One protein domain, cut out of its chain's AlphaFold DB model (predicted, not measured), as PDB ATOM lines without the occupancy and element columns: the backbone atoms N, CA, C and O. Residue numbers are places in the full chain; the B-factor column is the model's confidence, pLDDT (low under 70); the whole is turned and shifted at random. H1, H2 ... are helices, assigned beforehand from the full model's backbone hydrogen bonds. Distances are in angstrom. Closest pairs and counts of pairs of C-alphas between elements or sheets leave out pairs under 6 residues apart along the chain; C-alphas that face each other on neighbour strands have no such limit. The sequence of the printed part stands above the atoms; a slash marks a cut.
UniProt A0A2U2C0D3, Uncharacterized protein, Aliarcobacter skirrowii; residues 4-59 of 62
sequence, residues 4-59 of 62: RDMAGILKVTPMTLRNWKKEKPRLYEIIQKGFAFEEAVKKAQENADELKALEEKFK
ATOM      1  N   ARG A   4     123.464 126.400  85.563       94.81
ATOM      2  CA  ARG A   4     122.692 125.496  84.701       94.81
ATOM      3  C   ARG A   4     123.365 124.129  84.597       94.81
ATOM      4  O   ARG A   4     122.673 123.124  84.713       94.81
ATOM      5  N   ASP A   5     124.688 124.098  84.459       95.00
ATOM      6  CA  ASP A   5     125.457 122.848  84.386       95.00
ATOM      7  C   ASP A   5     125.353 122.066  85.698       95.00
ATOM      8  O   ASP A   5     125.014 120.884  85.694       95.00
ATOM      9  N   MET A   6     125.539 122.752  86.835       95.75
ATOM     10  CA  MET A   6     125.353 122.168  88.169       95.75
ATOM     11  C   MET A   6     123.949 121.579  88.335       95.75
ATOM     12  O   MET A   6     123.795 120.475  88.851       95.75
ATOM     13  N   ALA A   7     122.920 122.303  87.882       96.56
ATOM     14  CA  ALA A   7     121.537 121.841  87.948       96.56
ATOM     15  C   ALA A   7     121.318 120.582  87.095       96.56
ATOM     16  O   ALA A   7     120.675 119.639  87.553       96.56
ATOM     17  N   GLY A   8     121.896 120.551  85.889       97.38
ATOM     18  CA  GLY A   8     121.849 119.400  84.990       97.38
ATOM     19  C   GLY A   8     122.489 118.153  85.601       97.38
ATOM     20  O   GLY A   8     121.865 117.094  85.599       97.38
ATOM     21  N   ILE A   9     123.679 118.289  86.194       96.50
ATOM     22  CA  ILE A   9     124.391 117.178  86.850       96.50
ATOM     23  C   ILE A   9     123.587 116.631  88.034       96.50
ATOM     24  O   ILE A   9     123.416 115.421  88.169       96.50
ATOM     25  N   LEU A  10     123.031 117.519  88.861       96.38
ATOM     26  CA  LEU A  10     122.225 117.142  90.025       96.38
ATOM     27  C   LEU A  10     120.796 116.707  89.668       96.38
ATOM     28  O   LEU A  10     120.046 116.324  90.563       96.38
ATOM     29  N   LYS A  11     120.406 116.775  88.387       97.81
ATOM     30  CA  LYS A  11     119.047 116.495  87.894       97.81
ATOM     31  C   LYS A  11     117.970 117.305  88.626       97.81
ATOM     32  O   LYS A  11     116.898 116.801  88.953       97.81
ATOM     33  N   VAL A  12     118.253 118.582  88.868       96.88
ATOM     34  CA  VAL A  12     117.321 119.546  89.470       96.88
ATOM     35  C   VAL A  12     117.140 120.757  88.565       96.88
ATOM     36  O   VAL A  12     117.872 120.963  87.599       96.88
ATOM     37  N   THR A  13     116.170 121.612  88.885       97.94
ATOM     38  CA  THR A  13     116.040 122.890  88.180       97.94
ATOM     39  C   THR A  13     117.074 123.906  88.693       97.94
ATOM     40  O   THR A  13     117.431 123.886  89.876       97.94
ATOM     41  N   PRO A  14     117.511 124.876  87.867       96.88
ATOM     42  CA  PRO A  14     118.358 125.976  88.338       96.88
ATOM     43  C   PRO A  14     117.718 126.781  89.483       96.88
ATOM     44  O   PRO A  14     118.420 127.271  90.371       96.88
ATOM     45  N   MET A  15     116.381 126.876  89.490       97.25
ATOM     46  CA  MET A  15     115.596 127.503  90.556       97.25
ATOM     47  C   MET A  15     115.781 126.778  91.893       97.25
ATOM     48  O   MET A  15     115.997 127.428  92.912       97.25
ATOM     49  N   THR A  16     115.773 125.442  91.890       97.44
ATOM     50  CA  THR A  16     116.015 124.618  93.084       97.44
ATOM     51  C   THR A  16     117.377 124.928  93.703       97.44
ATOM     52  O   THR A  16     117.456 125.199  94.901       97.44
ATOM     53  N   LEU A  17     118.438 124.997  92.888       96.00
ATOM     54  CA  LEU A  17     119.770 125.398  93.361       96.00
ATOM     55  C   LEU A  17     119.784 126.822  93.933       96.00
ATOM     56  O   LEU A  17     120.434 127.073  94.950       96.00
ATOM     57  N   ARG A  18     119.042 127.755  93.319       95.06
ATOM     58  CA  ARG A  18     118.919 129.130  93.827       95.06
ATOM     59  C   ARG A  18     118.222 129.167  95.188       95.06
ATOM     60  O   ARG A  18     118.665 129.896  96.071       95.06
ATOM     61  N   ASN A  19     117.168 128.374  95.364       97.75
ATOM     62  CA  ASN A  19     116.453 128.280  96.632       97.75
ATOM     63  C   ASN A  19     117.346 127.665  97.711       97.75
ATOM     64  O   ASN A  19     117.413 128.202  98.811       97.75
ATOM     65  N   TRP A  20     118.128 126.627  97.396       97.56
ATOM     66  CA  TRP A  20     119.072 126.041  98.353       97.56
ATOM     67  C   TRP A  20     120.132 127.027  98.830       97.56
ATOM     68  O   TRP A  20     120.465 127.010 100.012       97.56
ATOM     69  N   LYS A  21     120.598 127.946  97.976       95.56
ATOM     70  CA  LYS A  21     121.503 129.023  98.407       95.56
ATOM     71  C   LYS A  21     120.907 129.874  99.540       95.56
ATOM     72  O   LYS A  21     121.646 130.307 100.417       95.56
ATOM     73  N   LYS A  22     119.588 130.109  99.525       96.94
ATOM     74  CA  LYS A  22     118.873 130.921 100.525       96.94
ATOM     75  C   LYS A  22     118.412 130.099 101.731       96.94
ATOM     76  O   LYS A  22     118.593 130.514 102.866       96.94
ATOM     77  N   GLU A  23     117.792 128.953 101.480       98.38
ATOM     78  CA  GLU A  23     117.054 128.169 102.479       98.38
ATOM     79  C   GLU A  23     117.901 127.064 103.118       98.38
ATOM     80  O   GLU A  23     117.598 126.599 104.215       98.38
ATOM     81  N   LYS A  24     118.952 126.608 102.430       98.00
ATOM     82  CA  LYS A  24     119.825 125.507 102.859       98.00
ATOM     83  C   LYS A  24     121.302 125.851 102.593       98.00
ATOM     84  O   LYS A  24     121.979 125.110 101.876       98.00
ATOM     85  N   PRO A  25     121.833 126.948 103.166       97.56
ATOM     86  CA  PRO A  25     123.152 127.474 102.807       97.56
ATOM     87  C   PRO A  25     124.288 126.462 103.012       97.56
ATOM     88  O   PRO A  25     125.169 126.370 102.163       97.56
ATOM     89  N   ARG A  26     124.236 125.631 104.068       98.38
ATOM     90  CA  ARG A  26     125.234 124.565 104.285       98.38
ATOM     91  C   ARG A  26     125.205 123.482 103.203       98.38
ATOM     92  O   ARG A  26     126.260 123.039 102.768       98.38
ATOM     93  N   LEU A  27     124.018 123.069 102.747       97.44
ATOM     94  CA  LEU A  27     123.893 122.108 101.642       97.44
ATOM     95  C   LEU A  27     124.467 122.705 100.355       97.44
ATOM     96  O   LEU A  27     125.239 122.053  99.659       97.44
ATOM     97  N   TYR A  28     124.107 123.957 100.064       97.25
ATOM     98  CA  TYR A  28     124.625 124.669  98.903       97.25
ATOM     99  C   TYR A  28     126.159 124.754  98.940       97.25
ATOM    100  O   TYR A  28     126.805 124.444  97.946       97.25
ATOM    101  N   GLU A  29     126.747 125.096 100.089       97.75
ATOM    102  CA  GLU A  29     128.200 125.151 100.278       97.75
ATOM    103  C   GLU A  29     128.884 123.799 100.018       97.75
ATOM    104  O   GLU A  29     129.877 123.751  99.294       97.75
ATOM    105  N   ILE A  30     128.344 122.701 100.560       98.31
ATOM    106  CA  ILE A  30     128.874 121.345 100.336       98.31
ATOM    107  C   ILE A  30     128.866 121.004  98.842       98.31
ATOM    108  O   ILE A  30     129.871 120.537  98.312       98.31
ATOM    109  N   ILE A  31     127.761 121.293  98.149       96.81
ATOM    110  CA  ILE A  31     127.629 121.063  96.707       96.81
ATOM    111  C   ILE A  31     128.665 121.880  95.921       96.81
ATOM    112  O   ILE A  31     129.338 121.337  95.048       96.81
ATOM    113  N   GLN A  32     128.825 123.173  96.235       95.94
ATOM    114  CA  GLN A  32     129.824 124.020  95.568       95.94
ATOM    115  C   GLN A  32     131.246 123.483  95.769       95.94
ATOM    116  O   GLN A  32     132.021 123.441  94.816       95.94
ATOM    117  N   LYS A  33     131.579 123.042  96.987       97.69
ATOM    118  CA  LYS A  33     132.881 122.434  97.295       97.69
ATOM    119  C   LYS A  33     133.113 121.147  96.503       97.69
ATOM    120  O   LYS A  33     134.210 120.965  95.989       97.69
ATOM    121  N   GLY A  34     132.090 120.301  96.357       97.19
ATOM    122  CA  GLY A  34     132.159 119.092  95.529       97.19
ATOM    123  C   GLY A  34     132.503 119.402  94.071       97.19
ATOM    124  O   GLY A  34     133.462 118.856  93.536       97.19
ATOM    125  N   PHE A  35     131.806 120.361  93.456       97.12
ATOM    126  CA  PHE A  35     132.100 120.757  92.074       97.12
ATOM    127  C   PHE A  35     133.470 121.421  91.907       97.12
ATOM    128  O   PHE A  35     134.163 121.163  90.925       97.12
ATOM    129  N   ALA A  36     133.887 122.257  92.861       96.62
ATOM    130  CA  ALA A  36     135.220 122.853  92.840       96.62
ATOM    131  C   ALA A  36     136.322 121.785  92.937       96.62
ATOM    132  O   ALA A  36     137.349 121.896  92.267       96.62
ATOM    133  N   PHE A  37     136.096 120.742  93.738       97.50
ATOM    134  CA  PHE A  37     137.000 119.604  93.847       97.50
ATOM    135  C   PHE A  37     137.097 118.825  92.529       97.50
ATOM    136  O   PHE A  37     138.206 118.583  92.058       97.50
ATOM    137  N   GLU A  38     135.971 118.494  91.890       96.31
ATOM    138  CA  GLU A  38     135.965 117.820  90.582       96.31
ATOM    139  C   GLU A  38     136.715 118.627  89.509       96.31
ATOM    140  O   GLU A  38     137.523 118.073  88.760       96.31
ATOM    141  N   GLU A  39     136.510 119.948  89.462       95.62
ATOM    142  CA  GLU A  39     137.215 120.827  88.522       95.62
ATOM    143  C   GLU A  39     138.729 120.865  88.801       95.62
ATOM    144  O   GLU A  39     139.532 120.867  87.865       95.62
ATOM    145  N   ALA A  40     139.135 120.851  90.075       97.06
ATOM    146  CA  ALA A  40     140.542 120.805  90.463       97.06
ATOM    147  C   ALA A  40     141.209 119.477  90.073       97.06
ATOM    148  O   ALA A  40     142.309 119.490  89.521       97.06
ATOM    149  N   VAL A  41     140.536 118.342  90.302       97.56
ATOM    150  CA  VAL A  41     141.023 117.013  89.892       97.56
ATOM    151  C   VAL A  41     141.199 116.952  88.378       97.56
ATOM    152  O   VAL A  41     142.247 116.517  87.902       97.56
ATOM    153  N   LYS A  42     140.215 117.444  87.618       96.69
ATOM    154  CA  LYS A  42     140.289 117.474  86.154       96.69
ATOM    155  C   LYS A  42     141.494 118.283  85.663       96.69
ATOM    156  O   LYS A  42     142.266 117.775  84.858       96.69
ATOM    157  N   LYS A  43     141.697 119.494  86.191       97.19
ATOM    158  CA  LYS A  43     142.852 120.337  85.830       97.19
ATOM    159  C   LYS A  43     144.182 119.689  86.198       97.19
ATOM    160  O   LYS A  43     145.136 119.780  85.437       97.19
ATOM    161  N   ALA A  44     144.262 119.033  87.354       97.94
ATOM    162  CA  ALA A  44     145.473 118.324  87.754       97.94
ATOM    163  C   ALA A  44     145.817 117.192  86.773       97.94
ATOM    164  O   ALA A  44     146.985 117.024  86.425       97.94
ATOM    165  N   GLN A  45     144.806 116.460  86.297       97.62
ATOM    166  CA  GLN A  45     144.980 115.412  85.296       97.62
ATOM    167  C   GLN A  45     145.412 115.983  83.940       97.62
ATOM    168  O   GLN A  45     146.397 115.513  83.383       97.62
ATOM    169  N   GLU A  46     144.740 117.032  83.454       97.69
ATOM    170  CA  GLU A  46     145.107 117.724  82.207       97.69
ATOM    171  C   GLU A  46     146.560 118.218  82.255       97.69
ATOM    172  O   GLU A  46     147.343 117.915  81.358       97.69
ATOM    173  N   ASN A  47     146.962 118.862  83.354       97.56
ATOM    174  CA  ASN A  47     148.342 119.306  83.553       97.56
ATOM    175  C   ASN A  47     149.336 118.133  83.540       97.56
ATOM    176  O   ASN A  47     150.408 118.230  82.946       97.56
ATOM    177  N   ALA A  48     149.011 117.022  84.208       97.25
ATOM    178  CA  ALA A  48     149.873 115.845  84.225       97.25
ATOM    179  C   ALA A  48     150.035 115.234  82.823       97.25
ATOM    180  O   ALA A  48     151.133 114.809  82.458       97.25
ATOM    181  N   ASP A  49     148.964 115.209  82.034       97.38
ATOM    182  CA  ASP A  49     148.982 114.686  80.670       97.38
ATOM    183  C   ASP A  49     149.746 115.613  79.714       97.38
ATOM    184  O   ASP A  49     150.524 115.132  78.887       97.38
ATOM    185  N   GLU A  50     149.628 116.933  79.877       96.75
ATOM    186  CA  GLU A  50     150.444 117.916  79.153       96.75
ATOM    187  C   GLU A  50     151.941 117.753  79.447       96.75
ATOM    188  O   GLU A  50     152.756 117.758  78.521       96.75
ATOM    189  N   LEU A  51     152.312 117.551  80.717       96.25
ATOM    190  CA  LEU A  51     153.702 117.316  81.118       96.25
ATOM    191  C   LEU A  51     154.264 116.026  80.509       96.25
ATOM    192  O   LEU A  51     155.381 116.038  79.993       96.25
ATOM    193  N   LYS A  52     153.488 114.935  80.497       95.31
ATOM    194  CA  LYS A  52     153.883 113.684  79.824       95.31
ATOM    195  C   LYS A  52     154.059 113.882  78.321       95.31
ATOM    196  O   LYS A  52     155.039 113.422  77.746       95.31
ATOM    197  N   ALA A  53     153.134 114.591  77.672       95.25
ATOM    198  CA  ALA A  53     153.241 114.884  76.245       95.25
ATOM    199  C   ALA A  53     154.484 115.731  75.927       95.25
ATOM    200  O   ALA A  53     155.099 115.565  74.872       95.25
ATOM    201  N   LEU A  54     154.863 116.635  76.832       94.62
ATOM    202  CA  LEU A  54     156.082 117.425  76.719       94.62
ATOM    203  C   LEU A  54     157.340 116.559  76.879       94.62
ATOM    204  O   LEU A  54     158.259 116.679  76.071       94.62
ATOM    205  N   GLU A  55     157.362 115.661  77.867       93.69
ATOM    206  CA  GLU A  55     158.443 114.685  78.056       93.69
ATOM    207  C   GLU A  55     158.655 113.839  76.791       93.69
ATOM    208  O   GLU A  55     159.777 113.739  76.299       93.69
ATOM    209  N   GLU A  56     157.582 113.302  76.204       92.88
ATOM    210  CA  GLU A  56     157.649 112.509  74.969       92.88
ATOM    211  C   GLU A  56     158.182 113.311  73.774       92.88
ATOM    212  O   GLU A  56     158.965 112.791  72.982       92.88
ATOM    213  N   LYS A  57     157.825 114.598  73.649       91.06
ATOM    214  CA  LYS A  57     158.377 115.475  72.598       91.06
ATOM    215  C   LYS A  57     159.883 115.690  72.745       91.06
ATOM    216  O   LYS A  57     160.568 115.856  71.738       91.06
ATOM    217  N   PHE A  58     160.386 115.716  73.978       89.88
ATOM    218  CA  PHE A  58     161.802 115.927  74.275       89.88
ATOM    219  C   PHE A  58     162.611 114.635  74.401       89.88
ATOM    220  O   PHE A  58     163.837 114.706  74.513       89.88
ATOM    221  N   LYS A  59     161.979 113.456  74.318       83.81
ATOM    222  CA  LYS A  59     162.703 112.201  74.113       83.81
ATOM    223  C   LYS A  59     163.389 112.249  72.752       83.81
ATOM    224  O   LYS A  59     162.797 112.003  71.704       83.81
TER     225      LYS A  59
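This is residues 4 to 59 of the 62 residues of an uncharacterized protein of Aliarcobacter skirrowii (UniProt A0A2U2C0D3). One long helix, H3, makes the length of the model, and two short helices, H1 and H2, fold into a small head at its beginning. H2 makes a corner with H1 at one end and another with H3 at the other, while residues 36 to 59 stick out from the head. The printed part has 56 residues, with three named helices in the order H1, H2, H3 and no named strand: all helix. It is extended, with a radius of gyration of the C-alphas of 17.2 A and spans of 56 by 19 by 11 A.

H1, residues 4 to 9, and H2, residues 14 to 23, touch only at the corner by their link; their closest C-alphas, of Ala 7 and Pro 14, are 5.2 A apart. Their lines are about perpendicular, at 88 degrees. H2 touches H3, residues 25 to 58, which meets it with residues 27 to 29 alone; the closest C-alphas, of Lys 21 and Tyr 28, are 5.4 A apart. These two run opposite ways at a steep tilt of 57 degrees. H1 and H3 are close but not clearly touching, with the C-alphas of Met 6 and Phe 35 closest at 7.9 A. Every O i to N i+4 pair is within hydrogen-bond range in H1 and H3, and 5 of 6 are in H2.

H1 begins at C-alpha 4 (122.692, 125.496, 84.701) and is 8.8 A long from first to last C-alpha. H2 measures 14.4 A likewise. H3 measures 49.4 A and ends at C-alpha 58 (161.802, 115.927, 74.275).

The C-alphas farthest apart, of Glu 23 and Lys 59, are 56.1 A apart. The printed part has no cut, both links are tight, and no printed residue is under 70 in pLDDT.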